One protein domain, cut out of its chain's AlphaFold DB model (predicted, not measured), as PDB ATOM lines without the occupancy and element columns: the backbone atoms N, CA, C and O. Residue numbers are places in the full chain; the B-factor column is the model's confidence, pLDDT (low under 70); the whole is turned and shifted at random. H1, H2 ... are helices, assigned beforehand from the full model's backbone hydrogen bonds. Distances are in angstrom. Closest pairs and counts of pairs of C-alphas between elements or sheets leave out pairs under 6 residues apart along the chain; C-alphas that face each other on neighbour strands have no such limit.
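This is residues 625 to 728 of the 815 residues of an uncharacterized protein of Penicillium decumbens (UniProt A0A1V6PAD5). There is little regular structure here: look for an elongated run of loops with three short helices set in it, the loop at Ser 637 at one end and the loop at Arg 686 at the other. H1 and H3 meet, while H2 lies away from both. The printed part has 104 residues, with named helices H1, H2, H3 in chain order and no named strand; the class is all helix, with 17 residues in named elements. It is compact, radius of gyration of the C-alphas 14.2 A, and spans 46 by 29 by 19 A.

Start at H3, residues 707 to 712, which touches H1, residues 625 to 629; their closest C-alphas, of Leu 712 and Thr 628, are 5.5 A apart. H2, residues 651 to 656, is apart from H1 and from H3. In H1, H2 and H3 every O i to N i+4 pair is within hydrogen-bond range.

Find C-alpha 651 at (118.027, 140.838, 98.528); from there H2 runs 8.6 A to C-alpha 656. H3 runs 8.3 A, ending at C-alpha 712, (107.841, 132.049, 100.558). H1 begins at C-alpha 625, (110.490, 128.410, 94.257), and is 5.6 A long.

The C-alphas farthest apart, of Ser 637 and Arg 686, are 46.8 A apart. Both links are long, with 21 and 50 residues. The printed part has no cut, and no printed residue is under 70 in the model's pLDDT.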
ATOM      1  N   ARG A 625     109.322 127.999  95.069       92.00
ATOM      2  CA  ARG A 625     110.490 128.410  94.257       92.00
ATOM      3  C   ARG A 625     110.214 129.628  93.375       92.00
ATOM      4  O   ARG A 625     111.056 130.512  93.306       92.00
ATOM      5  N   PHE A 626     109.037 129.700  92.753       93.62
ATOM      6  CA  PHE A 626     108.642 130.880  91.985       93.62
ATOM      7  C   PHE A 626     108.561 132.120  92.887       93.62
ATOM      8  O   PHE A 626     109.081 133.163  92.523       93.62
ATOM      9  N   THR A 627     108.011 131.999  94.102       92.88
ATOM     10  CA  THR A 627     107.952 133.134  95.038       92.88
ATOM     11  C   THR A 627     109.329 133.524  95.584       92.88
ATOM     12  O   THR A 627     109.632 134.707  95.642       92.88
ATOM     13  N   THR A 628     110.199 132.568  95.941       92.50
ATOM     14  CA  THR A 628     111.511 132.887  96.554       92.50
ATOM     15  C   THR A 628     112.624 133.222  95.561       92.50
ATOM     16  O   THR A 628     113.605 133.844  95.960       92.50
ATOM     17  N   THR A 629     112.520 132.795  94.297       90.62
ATOM     18  CA  THR A 629     113.579 132.982  93.280       90.62
ATOM     19  C   THR A 629     113.088 133.555  91.948       90.62
ATOM     20  O   THR A 629     113.860 133.575  90.993       90.62
ATOM     21  N   GLY A 630     111.818 133.965  91.847       89.50
ATOM     22  CA  GLY A 630     111.192 134.524  90.636       89.50
ATOM     23  C   GLY A 630     110.975 133.516  89.497       89.50
ATOM     24  O   GLY A 630     110.006 133.579  88.746       89.50
ATOM     25  N   THR A 631     111.838 132.507  89.409       91.00
ATOM     26  CA  THR A 631     111.821 131.454  88.398       91.00
ATOM     27  C   THR A 631     111.459 130.096  88.999       91.00
ATOM     28  O   THR A 631     111.542 129.840  90.202       91.00
ATOM     29  N   CYS A 632     111.016 129.168  88.148       92.31
ATOM     30  CA  CYS A 632     110.722 127.803  88.568       92.31
ATOM     31  C   CYS A 632     110.981 126.815  87.430       92.31
ATOM     32  O   CYS A 632     110.362 126.890  86.373       92.31
ATOM     33  N   TYR A 633     111.833 125.824  87.695       91.69
ATOM     34  CA  TYR A 633     112.207 124.731  86.787       91.69
ATOM     35  C   TYR A 633     111.035 123.909  86.210       91.69
ATOM     36  O   TYR A 633     111.209 123.234  85.200       91.69
ATOM     37  N   LYS A 634     109.841 123.949  86.827       86.88
ATOM     38  CA  LYS A 634     108.621 123.323  86.278       86.88
ATOM     39  C   LYS A 634     107.861 124.229  85.299       86.88
ATOM     40  O   LYS A 634     106.997 123.746  84.576       86.88
ATOM     41  N   GLY A 635     108.155 125.530  85.265       84.38
ATOM     42  CA  GLY A 635     107.501 126.499  84.384       84.38
ATOM     43  C   GLY A 635     105.967 126.366  84.393       84.38
ATOM     44  O   GLY A 635     105.376 126.241  85.467       84.38
ATOM     45  N   PRO A 636     105.297 126.343  83.224       82.81
ATOM     46  CA  PRO A 636     103.840 126.238  83.144       82.81
ATOM     47  C   PRO A 636     103.273 124.853  83.511       82.81
ATOM     48  O   PRO A 636     102.057 124.729  83.613       82.81
ATOM     49  N   SER A 637     104.101 123.817  83.722       85.19
ATOM     50  CA  SER A 637     103.653 122.493  84.196       85.19
ATOM     51  C   SER A 637     103.747 122.325  85.719       85.19
ATOM     52  O   SER A 637     103.610 121.217  86.245       85.19
ATOM     53  N   CYS A 638     103.973 123.416  86.457       89.06
ATOM     54  CA  CYS A 638     103.948 123.383  87.910       89.06
ATOM     55  C   CYS A 638     102.531 123.120  88.451       89.06
ATOM     56  O   CYS A 638     101.560 123.737  88.021       89.06
ATOM     57  N   LEU A 639     102.441 122.242  89.456       88.94
ATOM     58  CA  LEU A 639     101.222 121.964  90.233       88.94
ATOM     59  C   LEU A 639     100.798 123.130  91.142       88.94
ATOM     60  O   LEU A 639      99.735 123.065  91.744       88.94
ATOM     61  N   TYR A 640     101.637 124.153  91.270       91.75
ATOM     62  CA  TYR A 640     101.498 125.258  92.212       91.75
ATOM     63  C   TYR A 640     101.312 126.584  91.469       91.75
ATOM     64  O   TYR A 640     101.689 126.718  90.299       91.75
ATOM     65  N   ILE A 641     100.736 127.580  92.136       91.75
ATOM     66  CA  ILE A 641     100.477 128.894  91.543       91.75
ATOM     67  C   ILE A 641     101.799 129.651  91.345       91.75
ATOM     68  O   ILE A 641     102.672 129.669  92.209       91.75
ATOM     69  N   HIS A 642     101.956 130.239  90.158       92.81
ATOM     70  CA  HIS A 642     103.036 131.160  89.811       92.81
ATOM     71  C   HIS A 642     102.359 132.513  89.602       92.81
ATOM     72  O   HIS A 642     101.677 132.691  88.591       92.81
ATOM     73  N   ASP A 643     102.484 133.399  90.580       90.75
ATOM     74  CA  ASP A 643     101.898 134.737  90.578       90.75
ATOM     75  C   ASP A 643     103.041 135.757  90.694       90.75
ATOM     76  O   ASP A 643     103.677 135.812  91.749       90.75
ATOM     77  N   PRO A 644     103.352 136.525  89.629       89.88
ATOM     78  CA  PRO A 644     104.429 137.516  89.648       89.88
ATOM     79  C   PRO A 644     104.267 138.610  90.713       89.88
ATOM     80  O   PRO A 644     105.261 139.206  91.107       89.88
ATOM     81  N   SER A 645     103.047 138.864  91.201       89.50
ATOM     82  CA  SER A 645     102.801 139.863  92.252       89.50
ATOM     83  C   SER A 645     103.167 139.373  93.660       89.50
ATOM     84  O   SER A 645     103.407 140.180  94.555       89.50
ATOM     85  N   LYS A 646     103.264 138.049  93.854       92.19
ATOM     86  CA  LYS A 646     103.537 137.395  95.148       92.19
ATOM     87  C   LYS A 646     104.962 136.837  95.226       92.19
ATOM     88  O   LYS A 646     105.208 135.769  95.789       92.19
ATOM     89  N   VAL A 647     105.904 137.552  94.610       93.69
ATOM     90  CA  VAL A 647     107.334 137.223  94.583       93.69
ATOM     91  C   VAL A 647     108.080 138.029  95.651       93.69
ATOM     92  O   VAL A 647     107.766 139.188  95.921       93.69
ATOM     93  N   ALA A 648     109.071 137.392  96.271       94.38
ATOM     94  CA  ALA A 648     109.902 137.956  97.323       94.38
ATOM     95  C   ALA A 648     110.669 139.206  96.867       94.38
ATOM     96  O   ALA A 648     110.978 139.379  95.684       94.38
ATOM     97  N   ILE A 649     111.036 140.060  97.827       94.50
ATOM     98  CA  ILE A 649     111.913 141.200  97.556       94.50
ATOM     99  C   ILE A 649     113.330 140.733  97.189       94.50
ATOM    100  O   ILE A 649     113.892 139.825  97.808       94.50
ATOM    101  N   CYS A 650     113.927 141.364  96.179       93.62
ATOM    102  CA  CYS A 650     115.314 141.116  95.804       93.62
ATOM    103  C   CYS A 650     116.250 141.519  96.952       93.62
ATOM    104  O   CYS A 650     116.203 142.651  97.432       93.62
ATOM    105  N   LYS A 651     117.131 140.607  97.381       91.31
ATOM    106  CA  LYS A 651     118.027 140.838  98.528       91.31
ATOM    107  C   LYS A 651     119.081 141.915  98.258       91.31
ATOM    108  O   LYS A 651     119.279 142.774  99.110       91.31
ATOM    109  N   GLY A 652     119.691 141.906  97.069       89.88
ATOM    110  CA  GLY A 652     120.688 142.912  96.676       89.88
ATOM    111  C   GLY A 652     120.096 144.322  96.650       89.88
ATOM    112  O   GLY A 652     120.653 145.231  97.265       89.88
ATOM    113  N   PHE A 653     118.899 144.458  96.060       93.31
ATOM    114  CA  PHE A 653     118.114 145.685  96.151       93.31
ATOM    115  C   PHE A 653     117.830 146.039  97.610       93.31
ATOM    116  O   PHE A 653     118.221 147.118  98.041       93.31
ATOM    117  N   LEU A 654     117.189 145.155  98.390       91.06
ATOM    118  CA  LEU A 654     116.803 145.416  99.785       91.06
ATOM    119  C   LEU A 654     117.960 146.014 100.602       91.06
ATOM    120  O   LEU A 654     117.755 147.025 101.270       91.06
ATOM    121  N   GLN A 655     119.158 145.435 100.480       89.00
ATOM    122  CA  GLN A 655     120.358 145.852 101.207       89.00
ATOM    123  C   GLN A 655     120.972 147.166 100.698       89.00
ATOM    124  O   GLN A 655     121.256 148.037 101.511       89.00
ATOM    125  N   THR A 656     121.188 147.315  99.386       86.75
ATOM    126  CA  THR A 656     122.031 148.402  98.828       86.75
ATOM    127  C   THR A 656     121.256 149.532  98.149       86.75
ATOM    128  O   THR A 656     121.846 150.512  97.712       86.75
ATOM    129  N   GLY A 657     119.940 149.387  97.989       85.44
ATOM    130  CA  GLY A 657     119.125 150.265  97.144       85.44
ATOM    131  C   GLY A 657     119.173 149.918  95.653       85.44
ATOM    132  O   GLY A 657     118.235 150.258  94.939       85.44
ATOM    133  N   GLN A 658     120.188 149.180  95.191       87.69
ATOM    134  CA  GLN A 658     120.431 148.888  93.779       87.69
ATOM    135  C   GLN A 658     120.485 147.375  93.504       87.69
ATOM    136  O   GLN A 658     120.809 146.563  94.367       87.69
ATOM    137  N   CYS A 659     120.163 146.963  92.276       90.12
ATOM    138  CA  CYS A 659     120.339 145.582  91.828       90.12
ATOM    139  C   CYS A 659     121.149 145.543  90.533       90.12
ATOM    140  O   CYS A 659     120.839 146.269  89.590       90.12
ATOM    141  N   SER A 660     122.132 144.643  90.454       87.81
ATOM    142  CA  SER A 660     122.925 144.400  89.242       87.81
ATOM    143  C   SER A 660     122.084 143.918  88.052       87.81
ATOM    144  O   SER A 660     122.442 144.188  86.912       87.81
ATOM    145  N   ALA A 661     120.942 143.263  88.297       84.44
ATOM    146  CA  ALA A 661     120.003 142.861  87.248       84.44
ATOM    147  C   ALA A 661     119.004 143.974  86.840       84.44
ATOM    148  O   ALA A 661     118.322 143.829  85.824       84.44
ATOM    149  N   GLY A 662     118.902 145.079  87.594       84.81
ATOM    150  CA  GLY A 662     117.973 146.188  87.323       84.81
ATOM    151  C   GLY A 662     116.526 145.734  87.079       84.81
ATOM    152  O   GLY A 662     115.984 144.917  87.819       84.81
ATOM    153  N   GLU A 663     115.912 146.233  86.006       79.31
ATOM    154  CA  GLU A 663     114.567 145.840  85.551       79.31
ATOM    155  C   GLU A 663     114.477 144.391  85.026       79.31
ATOM    156  O   GLU A 663     113.375 143.899  84.805       79.31
ATOM    157  N   SER A 664     115.600 143.681  84.839       84.31
ATOM    158  CA  SER A 664     115.603 142.263  84.433       84.31
ATOM    159  C   SER A 664     115.651 141.278  85.610       84.31
ATOM    160  O   SER A 664     115.815 140.077  85.408       84.31
ATOM    161  N   CYS A 665     115.519 141.766  86.849       89.81
ATOM    162  CA  CYS A 665     115.448 140.909  88.028       89.81
ATOM    163  C   CYS A 665     114.095 140.181  88.101       89.81
ATOM    164  O   CYS A 665     113.051 140.824  88.118       89.81
ATOM    165  N   ASP A 666     114.103 138.851  88.234       90.25
ATOM    166  CA  ASP A 666     112.873 138.067  88.437       90.25
ATOM    167  C   ASP A 666     112.243 138.262  89.844       90.25
ATOM    168  O   ASP A 666     111.211 137.664  90.143       90.25
ATOM    169  N   LEU A 667     112.866 139.055  90.730       92.06
ATOM    170  CA  LEU A 667     112.412 139.351  92.097       92.06
ATOM    171  C   LEU A 667     111.916 140.799  92.237       92.06
ATOM    172  O   LEU A 667     112.320 141.689  91.495       92.06
ATOM    173  N   SER A 668     111.073 141.056  93.241       92.19
ATOM    174  CA  SER A 668     110.470 142.378  93.442       92.19
ATOM    175  C   SER A 668     111.492 143.450  93.844       92.19
ATOM    176  O   SER A 668     112.255 143.265  94.795       92.19
ATOM    177  N   HIS A 669     111.418 144.614  93.191       92.00
ATOM    178  CA  HIS A 669     112.090 145.864  93.585       92.00
ATOM    179  C   HIS A 669     111.146 146.895  94.225       92.00
ATOM    180  O   HIS A 669     111.543 148.018  94.506       92.00
ATOM    181  N   GLU A 670     109.909 146.507  94.521       89.50
ATOM    182  CA  GLU A 670     108.959 147.300  95.303       89.50
ATOM    183  C   GLU A 670     109.024 146.870  96.785       89.50
ATOM    184  O   GLU A 670     108.682 145.716  97.095       89.50
ATOM    185  N   PRO A 671     109.470 147.739  97.718       91.00
ATOM    186  CA  PRO A 671     109.290 147.524  99.149       91.00
ATOM    187  C   PRO A 671     107.800 147.572  99.484       91.00
ATOM    188  O   PRO A 671     107.119 148.546  99.190       91.00
ATOM    189  N   SER A 672     107.281 146.521 100.113       91.44
ATOM    190  CA  SER A 672     105.943 146.552 100.706       91.44
ATOM    191  C   SER A 672     105.865 145.564 101.871       91.44
ATOM    192  O   SER A 672     106.508 144.513 101.798       91.44
ATOM    193  N   PRO A 673     105.055 145.844 102.905       92.19
ATOM    194  CA  PRO A 673     104.906 145.022 104.112       92.19
ATOM    195  C   PRO A 673     104.690 143.522 103.881       92.19
ATOM    196  O   PRO A 673     105.114 142.698 104.688       92.19
ATOM    197  N   HIS A 674     104.069 143.149 102.760       93.19
ATOM    198  CA  HIS A 674     103.867 141.757 102.352       93.19
ATOM    199  C   HIS A 674     105.162 141.010 101.994       93.19
ATOM    200  O   HIS A 674     105.177 139.784 102.055       93.19
ATOM    201  N   ARG A 675     106.229 141.710 101.581       93.75
ATOM    202  CA  ARG A 675     107.454 141.112 101.007       93.75
ATOM    203  C   ARG A 675     108.779 141.697 101.516       93.75
ATOM    204  O   ARG A 675     109.817 141.084 101.285       93.75
ATOM    205  N   SER A 676     108.777 142.837 102.215       93.06
ATOM    206  CA  SER A 676     109.938 143.336 102.968       93.06
ATOM    207  C   SER A 676     109.884 142.881 104.439       93.06
ATOM    208  O   SER A 676     108.801 142.811 105.021       93.06
ATOM    209  N   PRO A 677     111.031 142.540 105.060       93.31
ATOM    210  CA  PRO A 677     111.072 142.168 106.472       93.31
ATOM    211  C   PRO A 677     110.919 143.391 107.385       93.31
ATOM    212  O   PRO A 677     111.201 144.522 106.976       93.31
ATOM    213  N   THR A 678     110.497 143.169 108.632       91.56
ATOM    214  CA  THR A 678     110.257 144.239 109.612       91.56
ATOM    215  C   THR A 678     111.552 144.978 109.974       91.56
ATOM    216  O   THR A 678     112.589 144.361 110.232       91.56
ATOM    217  N   CYS A 679     111.502 146.309 110.033       91.19
ATOM    218  CA  CYS A 679     112.655 147.152 110.341       91.19
ATOM    219  C   CYS A 679     113.110 146.988 111.802       91.19
ATOM    220  O   CYS A 679     112.458 147.455 112.736       91.19
ATOM    221  N   MET A 680     114.280 146.377 112.014       87.81
ATOM    222  CA  MET A 680     114.848 146.178 113.356       87.81
ATOM    223  C   MET A 680     115.184 147.491 114.081       87.81
ATOM    224  O   MET A 680     115.186 147.520 115.310       87.81
ATOM    225  N   HIS A 681     115.445 148.578 113.350       89.75
ATOM    226  CA  HIS A 681     115.675 149.898 113.941       89.75
ATOM    227  C   HIS A 681     114.356 150.540 114.398       89.75
ATOM    228  O   HIS A 681     114.312 151.123 115.478       89.75
ATOM    229  N   PHE A 682     113.266 150.363 113.643       90.12
ATOM    230  CA  PHE A 682     111.922 150.819 114.017       90.12
ATOM    231  C   PHE A 682     111.376 150.065 115.236       90.12
ATOM    232  O   PHE A 682     110.931 150.694 116.191       90.12
ATOM    233  N   LEU A 683     111.522 148.732 115.271       86.56
ATOM    234  CA  LEU A 683     111.175 147.907 116.442       86.56
ATOM    235  C   LEU A 683     111.967 148.279 117.712       86.56
ATOM    236  O   LEU A 683     111.560 147.923 118.813       86.56
ATOM    237  N   ARG A 684     113.098 148.981 117.566       87.56
ATOM    238  CA  ARG A 684     113.923 149.519 118.661       87.56
ATOM    239  C   ARG A 684     113.676 151.010 118.942       87.56
ATOM    240  O   ARG A 684     114.400 151.582 119.750       87.56
ATOM    241  N   GLY A 685     112.720 151.650 118.263       87.69
ATOM    242  CA  GLY A 685     112.424 153.084 118.395       87.69
ATOM    243  C   GLY A 685     113.461 154.032 117.771       87.69
ATOM    244  O   GLY A 685     113.407 155.229 118.020       87.69
ATOM    245  N   ARG A 686     114.408 153.523 116.970       90.88
ATOM    246  CA  ARG A 686     115.571 154.269 116.439       90.88
ATOM    247  C   ARG A 686     115.510 154.564 114.934       90.88
ATOM    248  O   ARG A 686     116.511 154.987 114.367       90.88
ATOM    249  N   CYS A 687     114.391 154.297 114.256       91.75
ATOM    250  CA  CYS A 687     114.231 154.612 112.830       91.75
ATOM    251  C   CYS A 687     113.185 155.708 112.626       91.75
ATOM    252  O   CYS A 687     111.995 155.467 112.814       91.75
ATOM    253  N   SER A 688     113.648 156.890 112.224       89.81
ATOM    254  CA  SER A 688     112.832 158.063 111.890       89.81
ATOM    255  C   SER A 688     112.580 158.233 110.385       89.81
ATOM    256  O   SER A 688     111.757 159.059 110.007       89.81
ATOM    257  N   ASN A 689     113.263 157.472 109.520       88.12
ATOM    258  CA  ASN A 689     113.127 157.598 108.066       88.12
ATOM    259  C   ASN A 689     111.737 157.104 107.596       88.12
ATOM    260  O   ASN A 689     111.448 155.916 107.775       88.12
ATOM    261  N   PRO A 690     110.890 157.957 106.982       83.31
ATOM    262  CA  PRO A 690     109.585 157.544 106.466       83.31
ATOM    263  C   PRO A 690     109.692 156.649 105.222       83.31
ATOM    264  O   PRO A 690     108.855 155.772 105.037       83.31
ATOM    265  N   GLU A 691     110.742 156.797 104.407       86.19
ATOM    266  CA  GLU A 691     111.008 155.962 103.227       86.19
ATOM    267  C   GLU A 691     111.887 154.748 103.586       86.19
ATOM    268  O   GLU A 691     112.823 154.360 102.878       86.19
ATOM    269  N   CYS A 692     111.625 154.131 104.744       90.19
ATOM    270  CA  CYS A 692     112.372 152.949 105.142       90.19
ATOM    271  C   CYS A 692     112.011 151.746 104.265       90.19
ATOM    272  O   CYS A 692     110.865 151.317 104.149       90.19
ATOM    273  N   ARG A 693     113.046 151.139 103.689       91.19
ATOM    274  CA  ARG A 693     112.963 149.998 102.765       91.19
ATOM    275  C   ARG A 693     112.589 148.677 103.468       91.19
ATOM    276  O   ARG A 693     112.326 147.669 102.811       91.19
ATOM    277  N   TYR A 694     112.561 148.700 104.800       92.56
ATOM    278  CA  TYR A 694     112.136 147.631 105.702       92.56
ATOM    279  C   TYR A 694     110.812 148.031 106.367       92.56
ATOM    280  O   TYR A 694     110.633 149.185 106.741       92.56
ATOM    281  N   ALA A 695     109.887 147.089 106.549       91.81
ATOM    282  CA  ALA A 695     108.519 147.414 106.950       91.81
ATOM    283  C   ALA A 695     108.435 147.996 108.379       91.81
ATOM    284  O   ALA A 695     108.933 147.394 109.335       91.81
ATOM    285  N   HIS A 696     107.769 149.143 108.542       91.00
ATOM    286  CA  HIS A 696     107.547 149.826 109.828       91.00
ATOM    287  C   HIS A 696     106.309 149.281 110.576       91.00
ATOM    288  O   HIS A 696     105.430 150.020 111.010       91.00
ATOM    289  N   ILE A 697     106.248 147.955 110.738       88.12
ATOM    290  CA  ILE A 697     105.165 147.252 111.447       88.12
ATOM    291  C   ILE A 697     105.493 147.182 112.945       88.12
ATOM    292  O   ILE A 697     106.603 146.806 113.325       88.12
ATOM    293  N   ARG A 698     104.524 147.508 113.811       84.12
ATOM    294  CA  ARG A 698     104.645 147.412 115.280       84.12
ATOM    295  C   ARG A 698     104.289 146.011 115.799       84.12
ATOM    296  O   ARG A 698     103.343 145.846 116.562       84.12
ATOM    297  N   THR A 699     105.047 144.995 115.392       83.19
ATOM    298  CA  THR A 699     104.915 143.628 115.934       83.19
ATOM    299  C   THR A 699     105.585 143.525 117.312       83.19
ATOM    300  O   THR A 699     106.640 144.128 117.524       83.19
ATOM    301  N   THR A 700     105.037 142.748 118.255       80.62
ATOM    302  CA  THR A 700     105.682 142.570 119.572       80.62
ATOM    303  C   THR A 700     107.015 141.812 119.425       80.62
ATOM    304  O   THR A 700     107.099 140.877 118.627       80.62
ATOM    305  N   PRO A 701     108.088 142.154 120.172       73.06
ATOM    306  CA  PRO A 701     109.398 141.512 119.986       73.06
ATOM    307  C   PRO A 701     109.404 139.990 120.205       73.06
ATOM    308  O   PRO A 701     110.198 139.288 119.573       73.06
ATOM    309  N   GLY A 702     108.511 139.492 121.068       74.56
ATOM    310  CA  GLY A 702     108.328 138.070 121.375       74.56
ATOM    311  C   GLY A 702     107.343 137.315 120.472       74.56
ATOM    312  O   GLY A 702     107.198 136.111 120.652       74.56
ATOM    313  N   ALA A 703     106.675 137.971 119.516       85.38
ATOM    314  CA  ALA A 703     105.776 137.283 118.587       85.38
ATOM    315  C   ALA A 703     106.526 136.257 117.704       85.38
ATOM    316  O   ALA A 703     107.692 136.485 117.353       85.38
ATOM    317  N   PRO A 704     105.868 135.149 117.308       89.75
ATOM    318  CA  PRO A 704     106.470 134.111 116.473       89.75
ATOM    319  C   PRO A 704     106.887 134.640 115.094       89.75
ATOM    320  O   PRO A 704     106.310 135.588 114.563       89.75
ATOM    321  N   VAL A 705     107.886 134.002 114.486       91.31
ATOM    322  CA  VAL A 705     108.323 134.268 113.109       91.31
ATOM    323  C   VAL A 705     107.290 133.720 112.124       91.31
ATOM    324  O   VAL A 705     106.931 132.542 112.183       91.31
ATOM    325  N   CYS A 706     106.858 134.570 111.188       93.38
ATOM    326  CA  CYS A 706     105.813 134.251 110.218       93.38
ATOM    327  C   CYS A 706     106.214 133.112 109.275       93.38
ATOM    328  O   CYS A 706     107.161 133.229 108.487       93.38
ATOM    329  N   CYS A 707     105.440 132.025 109.286       92.12
ATOM    330  CA  CYS A 707     105.723 130.839 108.475       92.12
ATOM    331  C   CYS A 707     105.601 131.101 106.962       92.12
ATOM    332  O   CYS A 707     106.384 130.560 106.172       92.12
ATOM    333  N   ALA A 708     104.641 131.935 106.548       92.00
ATOM    334  CA  ALA A 708     104.466 132.320 105.147       92.00
ATOM    335  C   ALA A 708     105.653 133.170 104.672       92.00
ATOM    336  O   ALA A 708     106.367 132.768 103.750       92.00
ATOM    337  N   PHE A 709     105.937 134.273 105.373       94.44
ATOM    338  CA  PHE A 709     107.043 135.171 105.046       94.44
ATOM    339  C   PHE A 709     108.388 134.432 104.990       94.44
ATOM    340  O   PHE A 709     109.090 134.498 103.982       94.44
ATOM    341  N   ALA A 710     108.726 133.662 106.029       91.81
ATOM    342  CA  ALA A 710     110.019 132.992 106.126       91.81
ATOM    343  C   ALA A 710     110.231 131.881 105.078       91.81
ATOM    344  O   ALA A 710     111.374 131.585 104.729       91.81
ATOM    345  N   THR A 711     109.163 131.258 104.554       90.56
ATOM    346  CA  THR A 711     109.281 130.136 103.595       90.56
ATOM    347  C   THR A 711     108.938 130.478 102.145       90.56
ATOM    348  O   THR A 711     109.364 129.747 101.247       90.56
ATOM    349  N   LEU A 712     108.202 131.566 101.898       91.31
ATOM    350  CA  LEU A 712     107.841 132.049 100.558       91.31
ATOM    351  C   LEU A 712     108.558 133.347 100.167       91.31
ATOM    352  O   LEU A 712     108.645 133.627  98.972       91.31
ATOM    353  N   GLY A 713     109.038 134.124 101.145       91.94
ATOM    354  CA  GLY A 713     109.456 135.520 100.980       91.94
ATOM    355  C   GLY A 713     108.288 136.499 100.791       91.94
ATOM    356  O   GLY A 713     108.508 137.644 100.408       91.94
ATOM    357  N   TYR A 714     107.055 136.039 101.027       94.25
ATOM    358  CA  TYR A 714     105.817 136.792 100.853       94.25
ATOM    359  C   TYR A 714     104.764 136.334 101.879       94.25
ATOM    360  O   TYR A 714     104.665 135.140 102.170       94.25
ATOM    361  N   CYS A 715     103.973 137.266 102.408       94.12
ATOM    362  CA  CYS A 715     102.883 137.023 103.351       94.12
ATOM    363  C   CYS A 715     101.635 137.825 102.960       94.12
ATOM    364  O   CYS A 715     101.692 139.044 102.794       94.12
ATOM    365  N   GLU A 716     100.487 137.156 102.865       92.06
ATOM    366  CA  GLU A 716      99.224 137.784 102.454       92.06
ATOM    367  C   GLU A 716      98.661 138.752 103.505       92.06
ATOM    368  O   GLU A 716      97.998 139.712 103.128       92.06
ATOM    369  N   LYS A 717      99.004 138.586 104.792       90.94
ATOM    370  CA  LYS A 717      98.593 139.509 105.867       90.94
ATOM    371  C   LYS A 717      99.304 140.874 105.804       90.94
ATOM    372  O   LYS A 717      98.711 141.890 106.142       90.94
ATOM    373  N   GLY A 718     100.559 140.937 105.348       89.94
ATOM    374  CA  GLY A 718     101.280 142.214 105.229       89.94
ATOM    375  C   GLY A 718     101.399 142.955 106.566       89.94
ATOM    376  O   GLY A 718     101.991 142.431 107.503       89.94
ATOM    377  N   GLU A 719     100.838 144.164 106.652       88.00
ATOM    378  CA  GLU A 719     100.820 144.978 107.884       88.00
ATOM    379  C   GLU A 719      99.924 144.399 108.982       88.00
ATOM    380  O   GLU A 719     100.220 144.584 110.158       88.00
ATOM    381  N   THR A 720      98.875 143.650 108.622       90.75
ATOM    382  CA  THR A 720      97.989 142.976 109.587       90.75
ATOM    383  C   THR A 720      98.565 141.638 110.070       90.75
ATOM    384  O   THR A 720      97.860 140.806 110.641       90.75
ATOM    385  N   CYS A 721      99.860 141.393 109.835       91.38
ATOM    386  CA  CYS A 721     100.543 140.217 110.347       91.38
ATOM    387  C   CYS A 721     101.016 140.432 111.793       91.38
ATOM    388  O   CYS A 721     101.993 141.132 112.060       91.38
ATOM    389  N   GLU A 722     100.340 139.761 112.723       89.50
ATOM    390  CA  GLU A 722     100.753 139.619 114.126       89.50
ATOM    391  C   GLU A 722     102.053 138.802 114.281       89.50
ATOM    392  O   GLU A 722     102.743 138.912 115.293       89.50
ATOM    393  N   GLU A 723     102.412 137.995 113.276       90.94
ATOM    394  CA  GLU A 723     103.672 137.252 113.223       90.94
ATOM    395  C   GLU A 723     104.807 138.118 112.641       90.94
ATOM    396  O   GLU A 723     104.632 138.872 111.683       90.94
ATOM    397  N   ARG A 724     106.031 137.972 113.155       90.31
ATOM    398  CA  ARG A 724     107.186 138.776 112.731       90.31
ATOM    399  C   ARG A 724     107.693 138.372 111.341       90.31
ATOM    400  O   ARG A 724     108.116 137.234 111.122       90.31
ATOM    401  N   HIS A 725     107.748 139.329 110.412       93.12
ATOM    402  CA  HIS A 725     108.338 139.157 109.079       93.12
ATOM    403  C   HIS A 725     109.876 139.200 109.145       93.12
ATOM    404  O   HIS A 725     110.500 140.250 108.987       93.12
ATOM    405  N   VAL A 726     110.502 138.044 109.388       90.88
ATOM    406  CA  VAL A 726     111.965 137.886 109.465       90.88
ATOM    407  C   VAL A 726     112.410 136.653 108.677       90.88
ATOM    408  O   VAL A 726     111.713 135.644 108.630       90.88
ATOM    409  N   HIS A 727     113.597 136.712 108.070       90.06
ATOM    410  CA  HIS A 727     114.222 135.586 107.364       90.06
ATOM    411  C   HIS A 727     114.977 134.653 108.349       90.06
ATOM    412  O   HIS A 727     116.150 134.337 108.159       90.06
ATOM    413  N   GLU A 728     114.296 134.229 109.415       90.25
ATOM    414  CA  GLU A 728     114.728 133.213 110.395       90.25
ATOM    415  C   GLU A 728     113.961 131.898 110.134       90.25
ATOM    416  O   GLU A 728     112.938 131.901 109.451       90.25
TER     417      GLU A 728